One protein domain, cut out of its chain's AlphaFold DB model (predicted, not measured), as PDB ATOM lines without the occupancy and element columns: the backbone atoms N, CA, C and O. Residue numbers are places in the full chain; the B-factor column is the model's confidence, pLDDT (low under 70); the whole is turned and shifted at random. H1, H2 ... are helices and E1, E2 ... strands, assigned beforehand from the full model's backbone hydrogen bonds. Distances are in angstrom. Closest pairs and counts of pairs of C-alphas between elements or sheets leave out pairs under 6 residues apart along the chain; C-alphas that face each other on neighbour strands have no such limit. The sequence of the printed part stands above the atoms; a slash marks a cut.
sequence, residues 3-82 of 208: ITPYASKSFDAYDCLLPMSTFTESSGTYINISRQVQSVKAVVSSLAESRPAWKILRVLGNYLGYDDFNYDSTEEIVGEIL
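AT A GLANCE: This is residues 3 to 82 of the 208 residues of the protein "Molybdopterin domain-containing protein" of Methylophilaceae bacterium (UniProt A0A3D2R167). There is little regular structure: a mostly looped chain has a looped start with E1 at one end, the hairpin of E2 and E3 with H2 near it at the other, and H1 between these ends. The 80 printed residues have 30 in named elements, E1, E2, E3, H1, H2 in chain order; the class is mixed, helices and strands. The whole is only just loose, close to compact, with a radius of gyration of the C-alphas of 14.2 A and spans of 37 by 30 by 25 A.

IN THESE COORDINATES: E1 is residues 17 to 19, from C-alpha 17 at (-17.847, 43.742, -43.190). E2 is residues 28 to 31 and E3 residues 37 to 40. H1, residues 53 to 63, is 15.3 A long. H2, residues 74 to 81, is 10.7 A long and ends with C-alpha 81 at (-27.435, 44.321, -17.292).

HOW THE PARTS SIT: Residues 3 to 4 pair parallel with residues 18 to 19 of E1. The hairpin E2 and E3 is antiparallel at 154 degrees; N 30 and O 38 are 2.9 A apart, within hydrogen-bond range. The closest C-alphas of E2 and H2, Gly 28 and Thr 74, are 5.9 A apart. H1 and H2 are close but not clearly touching, with closest C-alphas Trp 54 and Thr 74 at 7.9 A. In H1 and H2 every O i to N i+4 pair is within hydrogen-bond range.

THE WHOLE: The farthest C-alphas, Asp 15 and Ser 34, are 39.0 A apart. The printed part has no cut; the link E3 to H1 is long. No printed residue is under 70 in pLDDT.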
ATOM      1  N   ILE A   3     -17.490  42.654 -37.870       93.62
ATOM      2  CA  ILE A   3     -17.786  44.023 -37.406       93.62
ATOM      3  C   ILE A   3     -16.451  44.659 -37.028       93.62
ATOM      4  O   ILE A   3     -15.738  44.127 -36.178       93.62
ATOM      5  N   THR A   4     -16.059  45.746 -37.692       92.06
ATOM      6  CA  THR A   4     -14.724  46.325 -37.481       92.06
ATOM      7  C   THR A   4     -14.662  47.812 -37.833       92.06
ATOM      8  O   THR A   4     -15.291  48.232 -38.806       92.06
ATOM      9  N   PRO A   5     -13.873  48.616 -37.095       91.12
ATOM     10  CA  PRO A   5     -13.578  49.993 -37.482       91.12
ATOM     11  C   PRO A   5     -12.505  50.075 -38.573       91.12
ATOM     12  O   PRO A   5     -12.369  51.095 -39.244       91.12
ATOM     13  N   TYR A   6     -11.728  49.004 -38.779       89.19
ATOM     14  CA  TYR A   6     -10.686  48.964 -39.799       89.19
ATOM     15  C   TYR A   6     -10.629  47.612 -40.508       89.19
ATOM     16  O   TYR A   6     -10.374  46.580 -39.883       89.19
ATOM     17  N   ALA A   7     -10.747  47.630 -41.834       86.69
ATOM     18  CA  ALA A   7     -10.479  46.456 -42.653       86.69
ATOM     19  C   ALA A   7      -8.975  46.101 -42.667       86.69
ATOM     20  O   ALA A   7      -8.090  46.961 -42.556       86.69
ATOM     21  N   SER A   8      -8.685  44.810 -42.798       81.56
ATOM     22  CA  SER A   8      -7.351  44.230 -42.976       81.56
ATOM     23  C   SER A   8      -7.478  42.897 -43.712       81.56
ATOM     24  O   SER A   8      -8.564  42.329 -43.752       81.56
ATOM     25  N   LYS A   9      -6.357  42.351 -44.202       82.81
ATOM     26  CA  LYS A   9      -6.312  41.016 -44.834       82.81
ATOM     27  C   LYS A   9      -6.861  39.880 -43.964       82.81
ATOM     28  O   LYS A   9      -7.266  38.842 -44.463       82.81
ATOM     29  N   SER A  10      -6.883  40.070 -42.644       81.56
ATOM     30  CA  SER A  10      -7.493  39.123 -41.704       81.56
ATOM     31  C   SER A  10      -8.986  38.916 -41.971       81.56
ATOM     32  O   SER A  10      -9.543  37.917 -41.535       81.56
ATOM     33  N   PHE A  11      -9.617  39.857 -42.674       87.19
ATOM     34  CA  PHE A  11     -11.028  39.834 -43.009       87.19
ATOM     35  C   PHE A  11     -11.325  39.328 -44.433       87.19
ATOM     36  O   PHE A  11     -12.492  39.275 -44.803       87.19
ATOM     37  N   ASP A  12     -10.317  38.910 -45.212       87.25
ATOM     38  CA  ASP A  12     -10.508  38.469 -46.609       87.25
ATOM     39  C   ASP A  12     -11.407  37.221 -46.721       87.25
ATOM     40  O   ASP A  12     -12.046  37.005 -47.743       87.25
ATOM     41  N   ALA A  13     -11.482  36.410 -45.658       89.38
ATOM     42  CA  ALA A  13     -12.338  35.224 -45.589       89.38
ATOM     43  C   ALA A  13     -13.797  35.522 -45.186       89.38
ATOM     44  O   ALA A  13     -14.583  34.592 -45.024       89.38
ATOM     45  N   TYR A  14     -14.160  36.786 -44.951       91.75
ATOM     46  CA  TYR A  14     -15.495  37.167 -44.492       91.75
ATOM     47  C   TYR A  14     -16.331  37.685 -45.663       91.75
ATOM     48  O   TYR A  14     -15.910  38.595 -46.368       91.75
ATOM     49  N   ASP A  15     -17.563  37.190 -45.798       93.38
ATOM     50  CA  ASP A  15     -18.463  37.574 -46.901       93.38
ATOM     51  C   ASP A  15     -18.870  39.054 -46.872       93.38
ATOM     52  O   ASP A  15     -19.154  39.663 -47.900       93.38
ATOM     53  N   CYS A  16     -18.916  39.646 -45.678       91.62
ATOM     54  CA  CYS A  16     -19.280  41.043 -45.486       91.62
ATOM     55  C   CYS A  16     -18.622  41.635 -44.239       91.62
ATOM     56  O   CYS A  16     -18.371  40.936 -43.247       91.62
ATOM     57  N   LEU A  17     -18.376  42.946 -44.293       93.44
ATOM     58  CA  LEU A  17     -17.847  43.742 -43.190       93.44
ATOM     59  C   LEU A  17     -18.799  44.889 -42.876       93.44
ATOM     60  O   LEU A  17     -19.072  45.725 -43.734       93.44
ATOM     61  N   LEU A  18     -19.279  44.930 -41.637       94.38
ATOM     62  CA  LEU A  18     -20.124  46.001 -41.132       94.38
ATOM     63  C   LEU A  18     -19.241  47.100 -40.517       94.38
ATOM     64  O   LEU A  18     -18.427  46.798 -39.632       94.38
ATOM     65  N   PRO A  19     -19.370  48.362 -40.974       94.31
ATOM     66  CA  PRO A  19     -18.503  49.449 -40.540       94.31
ATOM     67  C   PRO A  19     -18.842  49.882 -39.109       94.31
ATOM     68  O   PRO A  19     -19.907  50.442 -38.842       94.31
ATOM     69  N   MET A  20     -17.911  49.649 -38.188       94.94
ATOM     70  CA  MET A  20     -18.056  49.997 -36.775       94.94
ATOM     71  C   MET A  20     -17.385  51.335 -36.461       94.94
ATOM     72  O   MET A  20     -16.275  51.593 -36.919       94.94
ATOM     73  N   SER A  21     -18.014  52.160 -35.631       94.56
ATOM     74  CA  SER A  21     -17.394  53.390 -35.124       94.56
ATOM     75  C   SER A  21     -16.297  53.086 -34.095       94.56
ATOM     76  O   SER A  21     -16.327  52.061 -33.405       94.56
ATOM     77  N   THR A  22     -15.321  53.984 -33.963       92.38
ATOM     78  CA  THR A  22     -14.297  53.904 -32.906       92.38
ATOM     79  C   THR A  22     -14.839  54.387 -31.555       92.38
ATOM     80  O   THR A  22     -15.913  54.982 -31.479       92.38
ATOM     81  N   PHE A  23     -14.109  54.143 -30.457       90.06
ATOM     82  CA  PHE A  23     -14.591  54.474 -29.105       90.06
ATOM     83  C   PHE A  23     -14.868  55.976 -28.898       90.06
ATOM     84  O   PHE A  23     -15.699  56.331 -28.075       90.06
ATOM     85  N   THR A  24     -14.218  56.867 -29.657       92.25
ATOM     86  CA  THR A  24     -14.457  58.320 -29.588       92.25
ATOM     87  C   THR A  24     -15.768  58.751 -30.253       92.25
ATOM     88  O   THR A  24     -16.256  59.851 -30.007       92.25
ATOM     89  N   GLU A  25     -16.339  57.891 -31.094       94.81
ATOM     90  CA  GLU A  25     -17.541  58.127 -31.905       94.81
ATOM     91  C   GLU A  25     -18.762  57.339 -31.395       94.81
ATOM     92  O   GLU A  25     -19.828  57.360 -32.015       94.81
ATOM     93  N   SER A  26     -18.601  56.596 -30.296       93.50
ATOM     94  CA  SER A  26     -19.611  55.709 -29.721       93.50
ATOM     95  C   SER A  26     -19.817  56.033 -28.249       93.50
ATOM     96  O   SER A  26     -18.859  56.277 -27.523       93.50
ATOM     97  N   SER A  27     -21.066  55.986 -27.789       93.44
ATOM     98  CA  SER A  27     -21.338  55.829 -26.362       93.44
ATOM     99  C   SER A  27     -21.114  54.376 -25.945       93.44
ATOM    100  O   SER A  27     -21.160  53.462 -26.780       93.44
ATOM    101  N   GLY A  28     -20.857  54.166 -24.660       91.75
ATOM    102  CA  GLY A  28     -20.682  52.836 -24.095       91.75
ATOM    103  C   GLY A  28     -20.292  52.884 -22.627       91.75
ATOM    104  O   GLY A  28     -19.972  53.941 -22.086       91.75
ATOM    105  N   THR A  29     -20.295  51.716 -21.999       90.69
ATOM    106  CA  THR A  29     -19.938  51.557 -20.591       90.69
ATOM    107  C   THR A  29     -18.903  50.455 -20.453       90.69
ATOM    108  O   THR A  29     -19.043  49.378 -21.029       90.69
ATOM    109  N   TYR A  30     -17.850  50.740 -19.693       90.19
ATOM    110  CA  TYR A  30     -16.721  49.848 -19.457       90.19
ATOM    111  C   TYR A  30     -16.605  49.530 -17.969       90.19
ATOM    112  O   TYR A  30     -16.971  50.342 -17.121       90.19
ATOM    113  N   ILE A  31     -16.050  48.362 -17.654       87.69
ATOM    114  CA  ILE A  31     -15.656  47.995 -16.293       87.69
ATOM    115  C   ILE A  31     -14.132  47.972 -16.250       87.69
ATOM    116  O   ILE A  31     -13.499  47.242 -17.014       87.69
ATOM    117  N   ASN A  32     -13.532  48.799 -15.394       86.19
ATOM    118  CA  ASN A  32     -12.076  48.881 -15.286       86.19
ATOM    119  C   ASN A  32     -11.490  47.745 -14.421       86.19
ATOM    120  O   ASN A  32     -12.211  46.940 -13.831       86.19
ATOM    121  N   ILE A  33     -10.159  47.693 -14.307       84.94
ATOM    122  CA  ILE A  33      -9.458  46.684 -13.488       84.94
ATOM    123  C   ILE A  33      -9.810  46.754 -11.993       84.94
ATOM    124  O   ILE A  33      -9.706  45.754 -11.288       84.94
ATOM    125  N   SER A  34     -10.265  47.916 -11.522       82.38
ATOM    126  CA  SER A  34     -10.769  48.142 -10.163       82.38
ATOM    127  C   SER A  34     -12.255  47.786 -10.025       82.38
ATOM    128  O   SER A  34     -12.860  48.102  -9.006       82.38
ATOM    129  N   ARG A  35     -12.852  47.152 -11.047       77.31
ATOM    130  CA  ARG A  35     -14.276  46.793 -11.142       77.31
ATOM    131  C   ARG A  35     -15.235  47.984 -11.090       77.31
ATOM    132  O   ARG A  35     -16.415  47.820 -10.794       77.31
ATOM    133  N   GLN A  36     -14.755  49.184 -11.398       80.50
ATOM    134  CA  GLN A  36     -15.600  50.371 -11.450       80.50
ATOM    135  C   GLN A  36     -16.240  50.500 -12.824       80.50
ATOM    136  O   GLN A  36     -15.573  50.345 -13.850       80.50
ATOM    137  N   VAL A  37     -17.525  50.835 -12.816       85.44
ATOM    138  CA  VAL A  37     -18.317  51.078 -14.018       85.44
ATOM    139  C   VAL A  37     -18.107  52.514 -14.480       85.44
ATOM    140  O   VAL A  37     -18.237  53.458 -13.703       85.44
ATOM    141  N   GLN A  38     -17.747  52.677 -15.749       88.06
ATOM    142  CA  GLN A  38     -17.406  53.956 -16.359       88.06
ATOM    143  C   GLN A  38     -18.169  54.106 -17.671       88.06
ATOM    144  O   GLN A  38     -17.894  53.400 -18.640       88.06
ATOM    145  N   SER A  39     -19.125  55.030 -17.695       90.25
ATOM    146  CA  SER A  39     -19.897  55.355 -18.895       90.25
ATOM    147  C   SER A  39     -19.268  56.527 -19.635       90.25
ATOM    148  O   SER A  39     -18.898  57.534 -19.030       90.25
ATOM    149  N   VAL A  40     -19.169  56.403 -20.954       92.00
ATOM    150  CA  VAL A  40     -18.655  57.437 -21.849       92.00
ATOM    151  C   VAL A  40     -19.696  57.775 -22.906       92.00
ATOM    152  O   VAL A  40     -20.462  56.924 -23.362       92.00
ATOM    153  N   LYS A  41     -19.708  59.043 -23.311       93.38
ATOM    154  CA  LYS A  41     -20.519  59.531 -24.426       93.38
ATOM    155  C   LYS A  41     -19.642  59.684 -25.662       93.38
ATOM    156  O   LYS A  41     -18.441  59.925 -25.542       93.38
ATOM    157  N   ALA A  42     -20.256  59.584 -26.837       93.81
ATOM    158  CA  ALA A  42     -19.579  59.905 -28.085       93.81
ATOM    159  C   ALA A  42     -19.118  61.372 -28.059       93.81
ATOM    160  O   ALA A  42     -19.903  62.267 -27.745       93.81
ATOM    161  N   VAL A  43     -17.848  61.607 -28.381       95.12
ATOM    162  CA  VAL A  43     -17.250  62.952 -28.428       95.12
ATOM    163  C   VAL A  43     -17.522  63.610 -29.780       95.12
ATOM    164  O   VAL A  43     -17.677  64.824 -29.871       95.12
ATOM    165  N   VAL A  44     -17.592  62.798 -30.834       95.12
ATOM    166  CA  VAL A  44     -17.863  63.221 -32.209       95.12
ATOM    167  C   VAL A  44     -18.880  62.282 -32.858       95.12
ATOM    168  O   VAL A  44     -19.086  61.155 -32.407       95.12
ATOM    169  N   SER A  45     -19.528  62.740 -33.927       94.50
ATOM    170  CA  SER A  45     -20.392  61.890 -34.747       94.50
ATOM    171  C   SER A  45     -19.585  60.797 -35.446       94.50
ATOM    172  O   SER A  45     -18.445  61.029 -35.842       94.50
ATOM    173  N   SER A  46     -20.200  59.633 -35.659       93.62
ATOM    174  CA  SER A  46     -19.590  58.539 -36.422       93.62
ATOM    175  C   SER A  46     -19.200  58.975 -37.837       93.62
ATOM    176  O   SER A  46     -19.972  59.650 -38.521       93.62
ATOM    177  N   LEU A  47     -18.005  58.584 -38.280       92.81
ATOM    178  CA  LEU A  47     -17.512  58.884 -39.618       92.81
ATOM    179  C   LEU A  47     -18.306  58.125 -40.695       92.81
ATOM    180  O   LEU A  47     -18.409  56.896 -40.652       92.81
ATOM    181  N   ALA A  48     -18.785  58.845 -41.712       93.44
ATOM    182  CA  ALA A  48     -19.513  58.286 -42.854       93.44
ATOM    183  C   ALA A  48     -20.691  57.375 -42.424       93.44
ATOM    184  O   ALA A  48     -21.525  57.757 -41.605       93.44
ATOM    185  N   GLU A  49     -20.776  56.167 -42.981       92.88
ATOM    186  CA  GLU A  49     -21.838  55.199 -42.679       92.88
ATOM    187  C   GLU A  49     -21.512  54.279 -41.495       92.88
ATOM    188  O   GLU A  49     -22.278  53.362 -41.204       92.88
ATOM    189  N   SER A  50     -20.404  54.516 -40.779       95.00
ATOM    190  CA  SER A  50     -20.101  53.741 -39.576       95.00
ATOM    191  C   SER A  50     -21.166  53.932 -38.498       95.00
ATOM    192  O   SER A  50     -21.838  54.973 -38.412       95.00
ATOM    193  N   ARG A  51     -21.361  52.889 -37.691       95.50
ATOM    194  CA  ARG A  51     -22.308  52.892 -36.577       95.50
ATOM    195  C   ARG A  51     -21.655  52.327 -35.312       95.50
ATOM    196  O   ARG A  51     -20.828  51.414 -35.407       95.50
ATOM    197  N   PRO A  52     -22.038  52.817 -34.118       95.25
ATOM    198  CA  PRO A  52     -21.688  52.181 -32.854       95.25
ATOM    199  C   PRO A  52     -21.969  50.678 -32.874       95.25
ATOM    200  O   PRO A  52     -23.027  50.256 -33.344       95.25
ATOM    201  N   ALA A  53     -21.053  49.876 -32.323       94.06
ATOM    202  CA  ALA A  53     -21.166  48.416 -32.328       94.06
ATOM    203  C   ALA A  53     -22.498  47.930 -31.739       94.06
ATOM    204  O   ALA A  53     -23.146  47.060 -32.311       94.06
ATOM    205  N   TRP A  54     -22.947  48.546 -30.642       93.25
ATOM    206  CA  TRP A  54     -24.208  48.196 -29.992       93.25
ATOM    207  C   TRP A  54     -25.425  48.430 -30.901       93.25
ATOM    208  O   TRP A  54     -26.342  47.618 -30.891       93.25
ATOM    209  N   LYS A  55     -25.418  49.470 -31.752       94.81
ATOM    210  CA  LYS A  55     -26.493  49.712 -32.734       94.81
ATOM    211  C   LYS A  55     -26.473  48.680 -33.856       94.81
ATOM    212  O   LYS A  55     -27.531  48.265 -34.316       94.81
ATOM    213  N   ILE A  56     -25.283  48.263 -34.291       95.19
ATOM    214  CA  ILE A  56     -25.141  47.187 -35.279       95.19
ATOM    215  C   ILE A  56     -25.722  45.890 -34.706       95.19
ATOM    216  O   ILE A  56     -26.546  45.253 -35.354       95.19
ATOM    217  N   LEU A  57     -25.344  45.533 -33.475       93.62
ATOM    218  CA  LEU A  57     -25.848  44.338 -32.792       93.62
ATOM    219  C   LEU A  57     -27.360  44.407 -32.542       93.62
ATOM    220  O   LEU A  57     -28.043  43.425 -32.803       93.62
ATOM    221  N   ARG A  58     -27.883  45.573 -32.136       94.12
ATOM    222  CA  ARG A  58     -29.324  45.855 -32.012       94.12
ATOM    223  C   ARG A  58     -30.082  45.475 -33.286       94.12
ATOM    224  O   ARG A  58     -31.002  44.668 -33.257       94.12
ATOM    225  N   VAL A  59     -29.670  46.041 -34.422       94.00
ATOM    226  CA  VAL A  59     -30.339  45.811 -35.711       94.00
ATOM    227  C   VAL A  59     -30.197  44.359 -36.166       94.00
ATOM    228  O   VAL A  59     -31.153  43.798 -36.695       94.00
ATOM    229  N   LEU A  60     -29.037  43.736 -35.945       93.94
ATOM    230  CA  LEU A  60     -28.831  42.324 -36.273       93.94
ATOM    231  C   LEU A  60     -29.724  41.399 -35.437       93.94
ATOM    232  O   LEU A  60     -30.297  40.472 -36.001       93.94
ATOM    233  N   GLY A  61     -29.872  41.654 -34.135       93.75
ATOM    234  CA  GLY A  61     -30.777  40.898 -33.265       93.75
ATOM    235  C   GLY A  61     -32.221  40.967 -33.759       93.75
ATOM    236  O   GLY A  61     -32.833  39.928 -34.004       93.75
ATOM    237  N   ASN A  62     -32.697  42.183 -34.052       92.88
ATOM    238  CA  ASN A  62     -34.027  42.407 -34.626       92.88
ATOM    239  C   ASN A  62     -34.214  41.688 -35.972       92.88
ATOM    240  O   ASN A  62     -35.249  41.076 -36.212       92.88
ATOM    241  N   TYR A  63     -33.212  41.736 -36.857       93.00
ATOM    242  CA  TYR A  63     -33.281  41.076 -38.165       93.00
ATOM    243  C   TYR A  63     -33.330  39.545 -38.057       93.00
ATOM    244  O   TYR A  63     -33.977  38.888 -38.868       93.00
ATOM    245  N   LEU A  64     -32.660  38.975 -37.054       94.12
ATOM    246  CA  LEU A  64     -32.672  37.538 -36.773       94.12
ATOM    247  C   LEU A  64     -33.943  37.075 -36.039       94.12
ATOM    248  O   LEU A  64     -34.089  35.878 -35.802       94.12
ATOM    249  N   GLY A  65     -34.857  37.993 -35.708       93.19
ATOM    250  CA  GLY A  65     -36.112  37.685 -35.025       93.19
ATOM    251  C   GLY A  65     -35.949  37.408 -33.532       93.19
ATOM    252  O   GLY A  65     -36.786  36.714 -32.964       93.19
ATOM    253  N   TYR A  66     -34.876  37.905 -32.905       92.81
ATOM    254  CA  TYR A  66     -34.761  37.878 -31.450       92.81
ATOM    255  C   TYR A  66     -35.543  39.037 -30.840       92.81
ATOM    256  O   TYR A  66     -35.392  40.189 -31.257       92.81
ATOM    257  N   ASP A  67     -36.332  38.715 -29.822       86.44
ATOM    258  CA  ASP A  67     -36.965  39.702 -28.957       86.44
ATOM    259  C   ASP A  67     -35.904  40.417 -28.090       86.44
ATOM    260  O   ASP A  67     -34.747  39.998 -28.019       86.44
ATOM    261  N   ASP A  68     -36.286  41.526 -27.457       86.75
ATOM    262  CA  ASP A  68     -35.456  42.292 -26.508       86.75
ATOM    263  C   ASP A  68     -34.233  43.043 -27.081       86.75
ATOM    264  O   ASP A  68     -33.410  43.569 -26.341       86.75
ATOM    265  N   PHE A  69     -34.142  43.239 -28.402       91.25
ATOM    266  CA  PHE A  69     -33.125  44.109 -29.027       91.25
ATOM    267  C   PHE A  69     -33.644  45.530 -29.339       91.25
ATOM    268  O   PHE A  69     -33.212  46.185 -30.290       91.25
ATOM    269  N   ASN A  70     -34.562  46.071 -28.535       90.06
ATOM    270  CA  ASN A  70     -35.199  47.375 -28.786       90.06
ATOM    271  C   ASN A  70     -34.596  48.545 -27.990       90.06
ATOM    272  O   ASN A  70     -35.319  49.435 -27.566       90.06
ATOM    273  N   TYR A  71     -33.269  48.575 -27.840       93.00
ATOM    274  CA  TYR A  71     -32.569  49.628 -27.090       93.00
ATOM    275  C   TYR A  71     -32.371  50.918 -27.886       93.00
ATOM    276  O   TYR A  71     -31.728  50.904 -28.942       93.00
ATOM    277  N   ASP A  72     -32.803  52.055 -27.358       91.94
ATOM    278  CA  ASP A  72     -32.575  53.376 -27.956       91.94
ATOM    279  C   ASP A  72     -31.342  54.089 -27.387       91.94
ATOM    280  O   ASP A  72     -30.775  54.976 -28.041       91.94
ATOM    281  N   SER A  73     -30.853  53.639 -26.232       92.44
ATOM    282  CA  SER A  73     -29.686  54.204 -25.557       92.44
ATOM    283  C   SER A  73     -28.780  53.140 -24.928       92.44
ATOM    284  O   SER A  73     -29.187  52.016 -24.641       92.44
ATOM    285  N   THR A  74     -27.515  53.499 -24.697       91.94
ATOM    286  CA  THR A  74     -26.580  52.649 -23.938       91.94
ATOM    287  C   THR A  74     -26.965  52.544 -22.465       91.94
ATOM    288  O   THR A  74     -26.633  51.569 -21.803       91.94
ATOM    289  N   GLU A  75     -27.674  53.545 -21.961       90.31
ATOM    290  CA  GLU A  75     -28.180  53.649 -20.604       90.31
ATOM    291  C   GLU A  75     -29.269  52.607 -20.322       90.31
ATOM    292  O   GLU A  75     -29.250  52.011 -19.249       90.31
ATOM    293  N   GLU A  76     -30.155  52.325 -21.284       91.75
ATOM    294  CA  GLU A  76     -31.126  51.223 -21.185       91.75
ATOM    295  C   GLU A  76     -30.426  49.865 -21.079       91.75
ATOM    296  O   GLU A  76     -30.724  49.090 -20.173       91.75
ATOM    297  N   ILE A  77     -29.430  49.622 -21.942       91.25
ATOM    298  CA  ILE A  77     -28.633  48.384 -21.934       91.25
ATOM    299  C   ILE A  77     -27.958  48.195 -20.568       91.25
ATOM    300  O   ILE A  77     -27.962  47.109 -19.992       91.25
ATOM    301  N   VAL A  78     -27.372  49.263 -20.021       89.38
ATOM    302  CA  VAL A  78     -26.731  49.225 -18.701       89.38
ATOM    303  C   VAL A  78     -27.753  49.022 -17.588       89.38
ATOM    304  O   VAL A  78     -27.470  48.267 -16.664       89.38
ATOM    305  N   GLY A  79     -28.917  49.669 -17.661       88.62
ATOM    306  CA  GLY A  79     -29.982  49.518 -16.671       88.62
ATOM    307  C   GLY A  79     -30.499  48.082 -16.574       88.62
ATOM    308  O   GLY A  79     -30.798  47.620 -15.474       88.62
ATOM    309  N   GLU A  80     -30.537  47.369 -17.698       89.19
ATOM    310  CA  GLU A  80     -30.907  45.955 -17.747       89.19
ATOM    311  C   GLU A  80     -29.804  45.038 -17.195       89.19
ATOM    312  O   GLU A  80     -30.067  44.186 -16.347       89.19
ATOM    313  N   ILE A  81     -28.551  45.225 -17.633       86.56
ATOM    314  CA  ILE A  81     -27.435  44.321 -17.292       86.56
ATOM    315  C   ILE A  81     -26.892  44.573 -15.877       86.56
ATOM    316  O   ILE A  81     -26.445  43.648 -15.193       86.56
ATOM    317  N   LEU A  82     -26.875  45.830 -15.436       81.38
ATOM    318  CA  LEU A  82     -26.281  46.284 -14.179       81.38
ATOM    319  C   LEU A  82     -27.343  46.982 -13.315       81.38
ATOM    320  O   LEU A  82     -27.294  48.205 -13.148       81.38
TER     321      LEU A  82